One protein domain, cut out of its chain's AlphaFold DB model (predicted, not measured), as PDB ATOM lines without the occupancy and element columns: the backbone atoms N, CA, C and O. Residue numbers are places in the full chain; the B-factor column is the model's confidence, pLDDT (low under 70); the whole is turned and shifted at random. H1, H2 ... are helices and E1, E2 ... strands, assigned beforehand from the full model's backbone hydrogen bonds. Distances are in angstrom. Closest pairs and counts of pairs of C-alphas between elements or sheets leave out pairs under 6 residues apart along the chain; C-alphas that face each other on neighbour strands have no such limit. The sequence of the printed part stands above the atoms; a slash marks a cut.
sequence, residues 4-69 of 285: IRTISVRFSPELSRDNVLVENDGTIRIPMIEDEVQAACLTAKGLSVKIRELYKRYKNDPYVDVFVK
ATOM      1  N   ILE A   4     -37.155  36.650  17.619       69.81
ATOM      2  CA  ILE A   4     -37.151  36.641  19.081       69.81
ATOM      3  C   ILE A   4     -36.921  35.201  19.551       69.81
ATOM      4  O   ILE A   4     -37.678  34.287  19.230       69.81
ATOM      5  N   ARG A   5     -35.856  34.976  20.331       71.44
ATOM      6  CA  ARG A   5     -35.509  33.645  20.853       71.44
ATOM      7  C   ARG A   5     -36.526  33.175  21.865       71.44
ATOM      8  O   ARG A   5     -36.989  32.050  21.762       71.44
ATOM      9  N   THR A   6     -36.827  34.029  22.832       79.81
ATOM     10  CA  THR A   6     -37.665  33.679  23.971       79.81
ATOM     11  C   THR A   6     -38.314  34.939  24.514       79.81
ATOM     12  O   THR A   6     -37.641  35.944  24.749       79.81
ATOM     13  N   ILE A   7     -39.617  34.862  24.755       85.94
ATOM     14  CA  ILE A   7     -40.355  35.790  25.605       85.94
ATOM     15  C   ILE A   7     -40.653  35.025  26.889       85.94
ATOM     16  O   ILE A   7     -41.403  34.052  26.873       85.94
ATOM     17  N   SER A   8     -40.027  35.439  27.985       86.31
ATOM     18  CA  SER A   8     -40.139  34.786  29.287       86.31
ATOM     19  C   SER A   8     -40.905  35.684  30.246       86.31
ATOM     20  O   SER A   8     -40.496  36.814  30.511       86.31
ATOM     21  N   VAL A   9     -41.987  35.161  30.817       86.44
ATOM     22  CA  VAL A   9     -42.738  35.802  31.897       86.44
ATOM     23  C   VAL A   9     -42.437  35.061  33.195       86.44
ATOM     24  O   VAL A   9     -42.717  33.870  33.344       86.44
ATOM     25  N   ARG A  10     -41.838  35.761  34.162       86.25
ATOM     26  CA  ARG A  10     -41.372  35.141  35.408       86.25
ATOM     27  C   ARG A  10     -42.531  34.493  36.166       86.25
ATOM     28  O   ARG A  10     -43.574  35.119  36.355       86.25
ATOM     29  N   PHE A  11     -42.330  33.260  36.633       82.50
ATOM     30  CA  PHE A  11     -43.337  32.454  37.341       82.50
ATOM     31  C   PHE A  11     -44.653  32.260  36.561       82.50
ATOM     32  O   PHE A  11     -45.696  32.115  37.187       82.50
ATOM     33  N   SER A  12     -44.616  32.348  35.226       85.94
ATOM     34  CA  SER A  12     -45.762  32.110  34.338       85.94
ATOM     35  C   SER A  12     -45.299  31.482  33.016       85.94
ATOM     36  O   SER A  12     -45.229  32.168  31.988       85.94
ATOM     37  N   PRO A  13     -44.925  30.189  33.016       85.19
ATOM     38  CA  PRO A  13     -44.559  29.483  31.788       85.19
ATOM     39  C   PRO A  13     -45.694  29.464  30.752       85.19
ATOM     40  O   PRO A  13     -45.419  29.475  29.561       85.19
ATOM     41  N   GLU A  14     -46.956  29.523  31.181       87.19
ATOM     42  CA  GLU A  14     -48.150  29.597  30.329       87.19
ATOM     43  C   GLU A  14     -48.258  30.891  29.505       87.19
ATOM     44  O   GLU A  14     -48.902  30.908  28.458       87.19
ATOM     45  N   LEU A  15     -47.603  31.965  29.962       86.94
ATOM     46  CA  LEU A  15     -47.493  33.245  29.251       86.94
ATOM     47  C   LEU A  15     -46.164  33.379  28.494       86.94
ATOM     48  O   LEU A  15     -45.929  34.376  27.814       86.94
ATOM     49  N   SER A  16     -45.276  32.393  28.634       87.50
ATOM     50  CA  SER A  16     -43.953  32.389  28.017       87.50
ATOM     51  C   SER A  16     -43.984  31.642  26.687       87.50
ATOM     52  O   SER A  16     -44.748  30.694  26.501       87.50
ATOM     53  N   ARG A  17     -43.143  32.057  25.738       87.56
ATOM     54  CA  ARG A  17     -43.028  31.396  24.435       87.56
ATOM     55  C   ARG A  17     -41.601  31.453  23.910       87.56
ATOM     56  O   ARG A  17     -40.989  32.519  23.855       87.56
ATOM     57  N   ASP A  18     -41.115  30.301  23.468       85.19
ATOM     58  CA  ASP A  18     -39.849  30.167  22.755       85.19
ATOM     59  C   ASP A  18     -40.051  30.243  21.237       85.19
ATOM     60  O   ASP A  18     -41.112  29.896  20.715       85.19
ATOM     61  N   ASN A  19     -39.002  30.668  20.531       78.75
ATOM     62  CA  ASN A  19     -38.919  30.832  19.078       78.75
ATOM     63  C   ASN A  19     -40.094  31.634  18.498       78.75
ATOM     64  O   ASN A  19     -40.835  31.157  17.638       78.75
ATOM     65  N   VAL A  20     -40.277  32.858  18.992       85.00
ATOM     66  CA  VAL A  20     -41.320  33.762  18.499       85.00
ATOM     67  C   VAL A  20     -40.856  34.377  17.180       85.00
ATOM     68  O   VAL A  20     -39.904  35.161  17.143       85.00
ATOM     69  N   LEU A  21     -41.540  33.996  16.100       79.12
ATOM     70  CA  LEU A  21     -41.370  34.574  14.772       79.12
ATOM     71  C   LEU A  21     -41.994  35.974  14.750       79.12
ATOM     72  O   LEU A  21     -43.105  36.167  15.247       79.12
ATOM     73  N   VAL A  22     -41.271  36.937  14.186       81.12
ATOM     74  CA  VAL A  22     -41.827  38.248  13.832       81.12
ATOM     75  C   VAL A  22     -42.407  38.124  12.434       81.12
ATOM     76  O   VAL A  22     -41.693  37.684  11.550       81.12
ATOM     77  N   GLU A  23     -43.665  38.481  12.217       77.75
ATOM     78  CA  GLU A  23     -44.316  38.395  10.907       77.75
ATOM     79  C   GLU A  23     -43.783  39.467   9.931       77.75
ATOM     80  O   GLU A  23     -43.048  40.389  10.305       77.75
ATOM     81  N   ASN A  24     -44.137  39.360   8.644       63.44
ATOM     82  CA  ASN A  24     -43.670  40.287   7.598       63.44
ATOM     83  C   ASN A  24     -44.132  41.742   7.793       63.44
ATOM     84  O   ASN A  24     -43.521  42.652   7.238       63.44
ATOM     85  N   ASP A  25     -45.193  41.963   8.564       69.44
ATOM     86  CA  ASP A  25     -45.704  43.277   8.971       69.44
ATOM     87  C   ASP A  25     -45.046  43.799  10.267       69.44
ATOM     88  O   ASP A  25     -45.327  44.904  10.738       69.44
ATOM     89  N   GLY A  26     -44.113  43.030  10.837       75.00
ATOM     90  CA  GLY A  26     -43.374  43.406  12.032       75.00
ATOM     91  C   GLY A  26     -44.115  43.125  13.337       75.00
ATOM     92  O   GLY A  26     -43.691  43.619  14.390       75.00
ATOM     93  N   THR A  27     -45.204  42.362  13.300       86.62
ATOM     94  CA  THR A  27     -45.953  41.970  14.493       86.62
ATOM     95  C   THR A  27     -45.483  40.628  15.057       86.62
ATOM     96  O   THR A  27     -44.737  39.882  14.425       86.62
ATOM     97  N   ILE A  28     -45.865  40.336  16.299       88.62
ATOM     98  CA  ILE A  28     -45.666  39.035  16.941       88.62
ATOM     99  C   ILE A  28     -46.965  38.559  17.570       88.62
ATOM    100  O   ILE A  28     -47.781  39.355  18.043       88.62
ATOM    101  N   ARG A  29     -47.101  37.239  17.665       89.12
ATOM    102  CA  ARG A  29     -48.183  36.585  18.401       89.12
ATOM    103  C   ARG A  29     -47.652  36.018  19.706       89.12
ATOM    104  O   ARG A  29     -46.677  35.263  19.717       89.12
ATOM    105  N   ILE A  30     -48.308  36.372  20.804       88.75
ATOM    106  CA  ILE A  30     -47.920  35.959  22.155       88.75
ATOM    107  C   ILE A  30     -49.100  35.282  22.866       88.75
ATOM    108  O   ILE A  30     -50.250  35.594  22.560       88.75
ATOM    109  N   PRO A  31     -48.855  34.323  23.779       90.12
ATOM    110  CA  PRO A  31     -49.931  33.579  24.432       90.12
ATOM    111  C   PRO A  31     -50.934  34.496  25.136       90.12
ATOM    112  O   PRO A  31     -50.538  35.500  25.721       90.12
ATOM    113  N   MET A  32     -52.215  34.121  25.114       87.19
ATOM    114  CA  MET A  32     -53.320  34.822  25.792       87.19
ATOM    115  C   MET A  32     -53.590  36.266  25.337       87.19
ATOM    116  O   MET A  32     -54.434  36.930  25.930       87.19
ATOM    117  N   ILE A  33     -52.934  36.746  24.278       89.50
ATOM    118  CA  ILE A  33     -53.262  38.004  23.605       89.50
ATOM    119  C   ILE A  33     -53.768  37.654  22.206       89.50
ATOM    120  O   ILE A  33     -53.053  37.017  21.436       89.50
ATOM    121  N   GLU A  34     -55.017  38.013  21.911       84.44
ATOM    122  CA  GLU A  34     -55.636  37.758  20.602       84.44
ATOM    123  C   GLU A  34     -55.092  38.707  19.528       84.44
ATOM    124  O   GLU A  34     -54.889  38.296  18.387       84.44
ATOM    125  N   ASP A  35     -54.804  39.949  19.920       87.38
ATOM    126  CA  ASP A  35     -54.282  40.978  19.030       87.38
ATOM    127  C   ASP A  35     -52.798  40.770  18.705       87.38
ATOM    128  O   ASP A  35     -51.980  40.370  19.541       87.38
ATOM    129  N   GLU A  36     -52.427  41.126  17.480       87.50
ATOM    130  CA  GLU A  36     -51.038  41.137  17.048       87.50
ATOM    131  C   GLU A  36     -50.272  42.290  17.709       87.50
ATOM    132  O   GLU A  36     -50.699  43.448  17.735       87.50
ATOM    133  N   VAL A  37     -49.109  41.981  18.284       89.25
ATOM    134  CA  VAL A  37     -48.313  42.963  19.023       89.25
ATOM    135  C   VAL A  37     -47.213  43.494  18.120       89.25
ATOM    136  O   VAL A  37     -46.310  42.754  17.748       89.25
ATOM    137  N   GLN A  38     -47.223  44.797  17.815       86.75
ATOM    138  CA  GLN A  38     -46.116  45.405  17.063       86.75
ATOM    139  C   GLN A  38     -44.789  45.216  17.810       86.75
ATOM    140  O   GLN A  38     -44.644  45.750  18.919       86.75
ATOM    141  N   ALA A  39     -43.851  44.499  17.187       85.00
ATOM    142  CA  ALA A  39     -42.492  44.259  17.672       85.00
ATOM    143  C   ALA A  39     -41.440  45.018  16.853       85.00
ATOM    144  O   ALA A  39     -40.417  45.431  17.404       85.00
ATOM    145  N   ALA A  40     -41.687  45.238  15.557       75.38
ATOM    146  CA  ALA A  40     -40.815  46.060  14.731       75.38
ATOM    147  C   ALA A  40     -40.709  47.479  15.305       75.38
ATOM    148  O   ALA A  40     -41.640  48.003  15.917       75.38
ATOM    149  N   CYS A  41     -39.537  48.085  15.123       73.94
ATOM    150  CA  CYS A  41     -39.177  49.399  15.659       73.94
ATOM    151  C   CYS A  41     -39.085  49.510  17.192       73.94
ATOM    152  O   CYS A  41     -38.787  50.592  17.697       73.94
ATOM    153  N   LEU A  42     -39.250  48.416  17.943       79.31
ATOM    154  CA  LEU A  42     -38.988  48.388  19.380       79.31
ATOM    155  C   LEU A  42     -37.642  47.724  19.681       79.31
ATOM    156  O   LEU A  42     -37.255  46.723  19.083       79.31
ATOM    157  N   THR A  43     -36.918  48.273  20.658       82.25
ATOM    158  CA  THR A  43     -35.789  47.556  21.268       82.25
ATOM    159  C   THR A  43     -36.320  46.401  22.118       82.25
ATOM    160  O   THR A  43     -37.463  46.453  22.570       82.25
ATOM    161  N   ALA A  44     -35.494  45.394  22.424       83.94
ATOM    162  CA  ALA A  44     -35.898  44.286  23.303       83.94
ATOM    163  C   ALA A  44     -36.486  44.779  24.643       83.94
ATOM    164  O   ALA A  44     -37.497  44.265  25.113       83.94
ATOM    165  N   LYS A  45     -35.905  45.851  25.204       85.12
ATOM    166  CA  LYS A  45     -36.406  46.521  26.411       85.12
ATOM    167  C   LYS A  45     -37.730  47.258  26.179       85.12
ATOM    168  O   LYS A  45     -38.605  47.235  27.034       85.12
ATOM    169  N   GLY A  46     -37.885  47.942  25.046       86.81
ATOM    170  CA  GLY A  46     -39.147  48.606  24.704       86.81
ATOM    171  C   GLY A  46     -40.286  47.602  24.522       86.81
ATOM    172  O   GLY A  46     -41.384  47.796  25.040       86.81
ATOM    173  N   LEU A  47     -39.996  46.489  23.852       89.56
ATOM    174  CA  LEU A  47     -40.942  45.404  23.644       89.56
ATOM    175  C   LEU A  47     -41.315  44.715  24.962       89.56
ATOM    176  O   LEU A  47     -42.496  44.469  25.192       89.56
ATOM    177  N   SER A  48     -40.356  44.476  25.863       90.19
ATOM    178  CA  SER A  48     -40.658  43.883  27.173       90.19
ATOM    179  C   SER A  48     -41.588  44.761  28.013       90.19
ATOM    180  O   SER A  48     -42.523  44.252  28.631       90.19
ATOM    181  N   VAL A  49     -41.407  46.086  27.977       92.50
ATOM    182  CA  VAL A  49     -42.310  47.038  28.644       92.50
ATOM    183  C   VAL A  49     -43.716  46.984  28.045       92.50
ATOM    184  O   VAL A  49     -44.686  46.954  28.802       92.50
ATOM    185  N   LYS A  50     -43.833  46.932  26.714       91.69
ATOM    186  CA  LYS A  50     -45.125  46.847  26.023       91.69
ATOM    187  C   LYS A  50     -45.868  45.548  26.352       91.69
ATOM    188  O   LYS A  50     -47.043  45.589  26.698       91.69
ATOM    189  N   ILE A  51     -45.176  44.410  26.300       92.12
ATOM    190  CA  ILE A  51     -45.750  43.096  26.626       92.12
ATOM    191  C   ILE A  51     -46.167  43.030  28.100       92.12
ATOM    192  O   ILE A  51     -47.241  42.523  28.418       92.12
ATOM    193  N   ARG A  52     -45.358  43.592  29.006       92.44
ATOM    194  CA  ARG A  52     -45.714  43.700  30.425       92.44
ATOM    195  C   ARG A  52     -47.044  44.422  30.628       92.44
ATOM    196  O   ARG A  52     -47.843  43.976  31.443       92.44
ATOM    197  N   GLU A  53     -47.289  45.508  29.896       91.88
ATOM    198  CA  GLU A  53     -48.550  46.246  30.003       91.88
ATOM    199  C   GLU A  53     -49.746  45.398  29.557       91.88
ATOM    200  O   GLU A  53     -50.755  45.344  30.256       91.88
ATOM    201  N   LEU A  54     -49.601  44.658  28.453       91.25
ATOM    202  CA  LEU A  54     -50.639  43.755  27.949       91.25
ATOM    203  C   LEU A  54     -50.967  42.629  28.940       91.25
ATOM    204  O   LEU A  54     -52.131  42.257  29.084       91.25
ATOM    205  N   TYR A  55     -49.970  42.117  29.667       92.62
ATOM    206  CA  TYR A  55     -50.172  41.029  30.627       92.62
ATOM    207  C   TYR A  55     -50.688  41.449  32.004       92.62
ATOM    208  O   TYR A  55     -51.100  40.574  32.769       92.62
ATOM    209  N   LYS A  56     -50.775  42.748  32.324       92.06
ATOM    210  CA  LYS A  56     -51.349  43.211  33.605       92.06
ATOM    211  C   LYS A  56     -52.789  42.746  33.835       92.06
ATOM    212  O   LYS A  56     -53.197  42.564  34.977       92.06
ATOM    213  N   ARG A  57     -53.555  42.522  32.761       89.44
ATOM    214  CA  ARG A  57     -54.937  42.013  32.839       89.44
ATOM    215  C   ARG A  57     -55.029  40.539  33.255       89.44
ATOM    216  O   ARG A  57     -56.107  40.088  33.622       89.44
ATOM    217  N   TYR A  58     -53.918  39.804  33.191       88.25
ATOM    218  CA  TYR A  58     -53.843  38.382  33.538       88.25
ATOM    219  C   TYR A  58     -52.993  38.127  34.785       88.25
ATOM    220  O   TYR A  58     -53.222  37.150  35.492       88.25
ATOM    221  N   LYS A  59     -52.017  38.997  35.074       87.00
ATOM    222  CA  LYS A  59     -51.100  38.846  36.204       87.00
ATOM    223  C   LYS A  59     -50.811  40.189  36.860       87.00
ATOM    224  O   LYS A  59     -50.529  41.167  36.176       87.00
ATOM    225  N   ASN A  60     -50.824  40.217  38.190       87.31
ATOM    226  CA  ASN A  60     -50.402  41.392  38.941       87.31
ATOM    227  C   ASN A  60     -48.870  41.538  38.866       87.31
ATOM    228  O   ASN A  60     -48.155  40.586  39.175       87.31
ATOM    229  N   ASP A  61     -48.397  42.704  38.423       87.06
ATOM    230  CA  ASP A  61     -46.982  43.053  38.197       87.06
ATOM    231  C   ASP A  61     -46.145  41.978  37.454       87.06
ATOM    232  O   ASP A  61     -45.237  41.359  38.020       87.06
ATOM    233  N   PRO A  62     -46.437  41.705  36.165       89.44
ATOM    234  CA  PRO A  62     -45.716  40.684  35.420       89.44
ATOM    235  C   PRO A  62     -44.295  41.152  35.077       89.44
ATOM    236  O   PRO A  62     -44.088  42.183  34.437       89.44
ATOM    237  N   TYR A  63     -43.293  40.355  35.447       89.88
ATOM    238  CA  TYR A  63     -41.909  40.578  35.032       89.88
ATOM    239  C   TYR A  63     -41.637  39.849  33.712       89.88
ATOM    240  O   TYR A  63     -41.681  38.616  33.674       89.88
ATOM    241  N   VAL A  64     -41.373  40.607  32.643       91.00
ATOM    242  CA  VAL A  64     -41.191  40.088  31.279       91.00
ATOM    243  C   VAL A  64     -39.769  40.352  30.796       91.00
ATOM    244  O   VAL A  64     -39.340  41.504  30.739       91.00
ATOM    245  N   ASP A  65     -39.086  39.290  30.378       89.44
ATOM    246  CA  ASP A  65     -37.795  39.339  29.700       89.44
ATOM    247  C   ASP A  65     -37.957  38.913  28.240       89.44
ATOM    248  O   ASP A  65     -38.575  37.893  27.932       89.44
ATOM    249  N   VAL A  66     -37.377  39.694  27.330       89.12
ATOM    250  CA  VAL A  66     -37.361  39.391  25.897       89.12
ATOM    251  C   VAL A  66     -35.922  39.143  25.478       89.12
ATOM    252  O   VAL A  66     -35.098  40.061  25.463       89.12
ATOM    253  N   PHE A  67     -35.628  37.901  25.110       82.88
ATOM    254  CA  PHE A  67     -34.347  37.499  24.551       82.88
ATOM    255  C   PHE A  67     -34.469  37.430  23.036       82.88
ATOM    256  O   PHE A  67     -35.245  36.648  22.489       82.88
ATOM    257  N   VAL A  68     -33.679  38.239  22.340       75.94
ATOM    258  CA  VAL A  68     -33.574  38.178  20.880       75.94
ATOM    259  C   VAL A  68     -32.639  37.026  20.520       75.94
ATOM    260  O   VAL A  68     -31.630  36.808  21.196       75.94
ATOM    261  N   LYS A  69     -32.987  36.244  19.495       65.25
ATOM    262  CA  LYS A  69     -32.105  35.181  19.002       65.25
ATOM    263  C   LYS A  69     -30.876  35.842  18.417       65.25
ATOM    264  O   LYS A  69     -30.995  36.882  17.771       65.25
TER     265      LYS A  69
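AT A GLANCE: This is residues 4 to 69 of the 285 residues of the protein "SLBB domain-containing protein" of Pyrinomonadaceae bacterium (UniProt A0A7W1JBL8). Helix H1 packs slantwise over one face of a small three-stranded sheet, with the long loop of residues 21 to 43 beside H1; the sheet's other face is bare. The 66 printed residues, under half in named elements, run E1, E2, H1, E3: mixed class, antiparallel sheet E2 E1 E3. It is compact, radius of gyration of the C-alphas 10.7 A, spans 31 by 22 by 19 A.

IN THESE COORDINATES: E1, residues 4 to 9, runs 14.0 A from C-alpha 4 at (-37.151, 36.641, 19.081). E2 is residues 17 to 20; H1, residues 44 to 55, 16.4 A; E3, residues 64 to 68, 13.0 A, ends at (-33.574, 38.178, 20.880).

HOW THE PARTS SIT: E1 is antiparallel to E3, N 8 and O 65 2.9 A apart, and to E2, its hairpin partner, N 19 and O 5 2.7 A apart. H1 is on the sheet, two layers, height 8.1 A; its closest C-alphas to E3 are Ser 48 and Val 64, 5.6 A. E2, H1, E3 form a split strand-helix-strand unit, E1 between the strands, crossover right-handed. In H1 every O i to N i+4 pair is within hydrogen-bond range.

THE WHOLE: The printed part has no cut; the link E2 to H1 is long. Residues 4, 24 to 25 and 69 have pLDDT under 70.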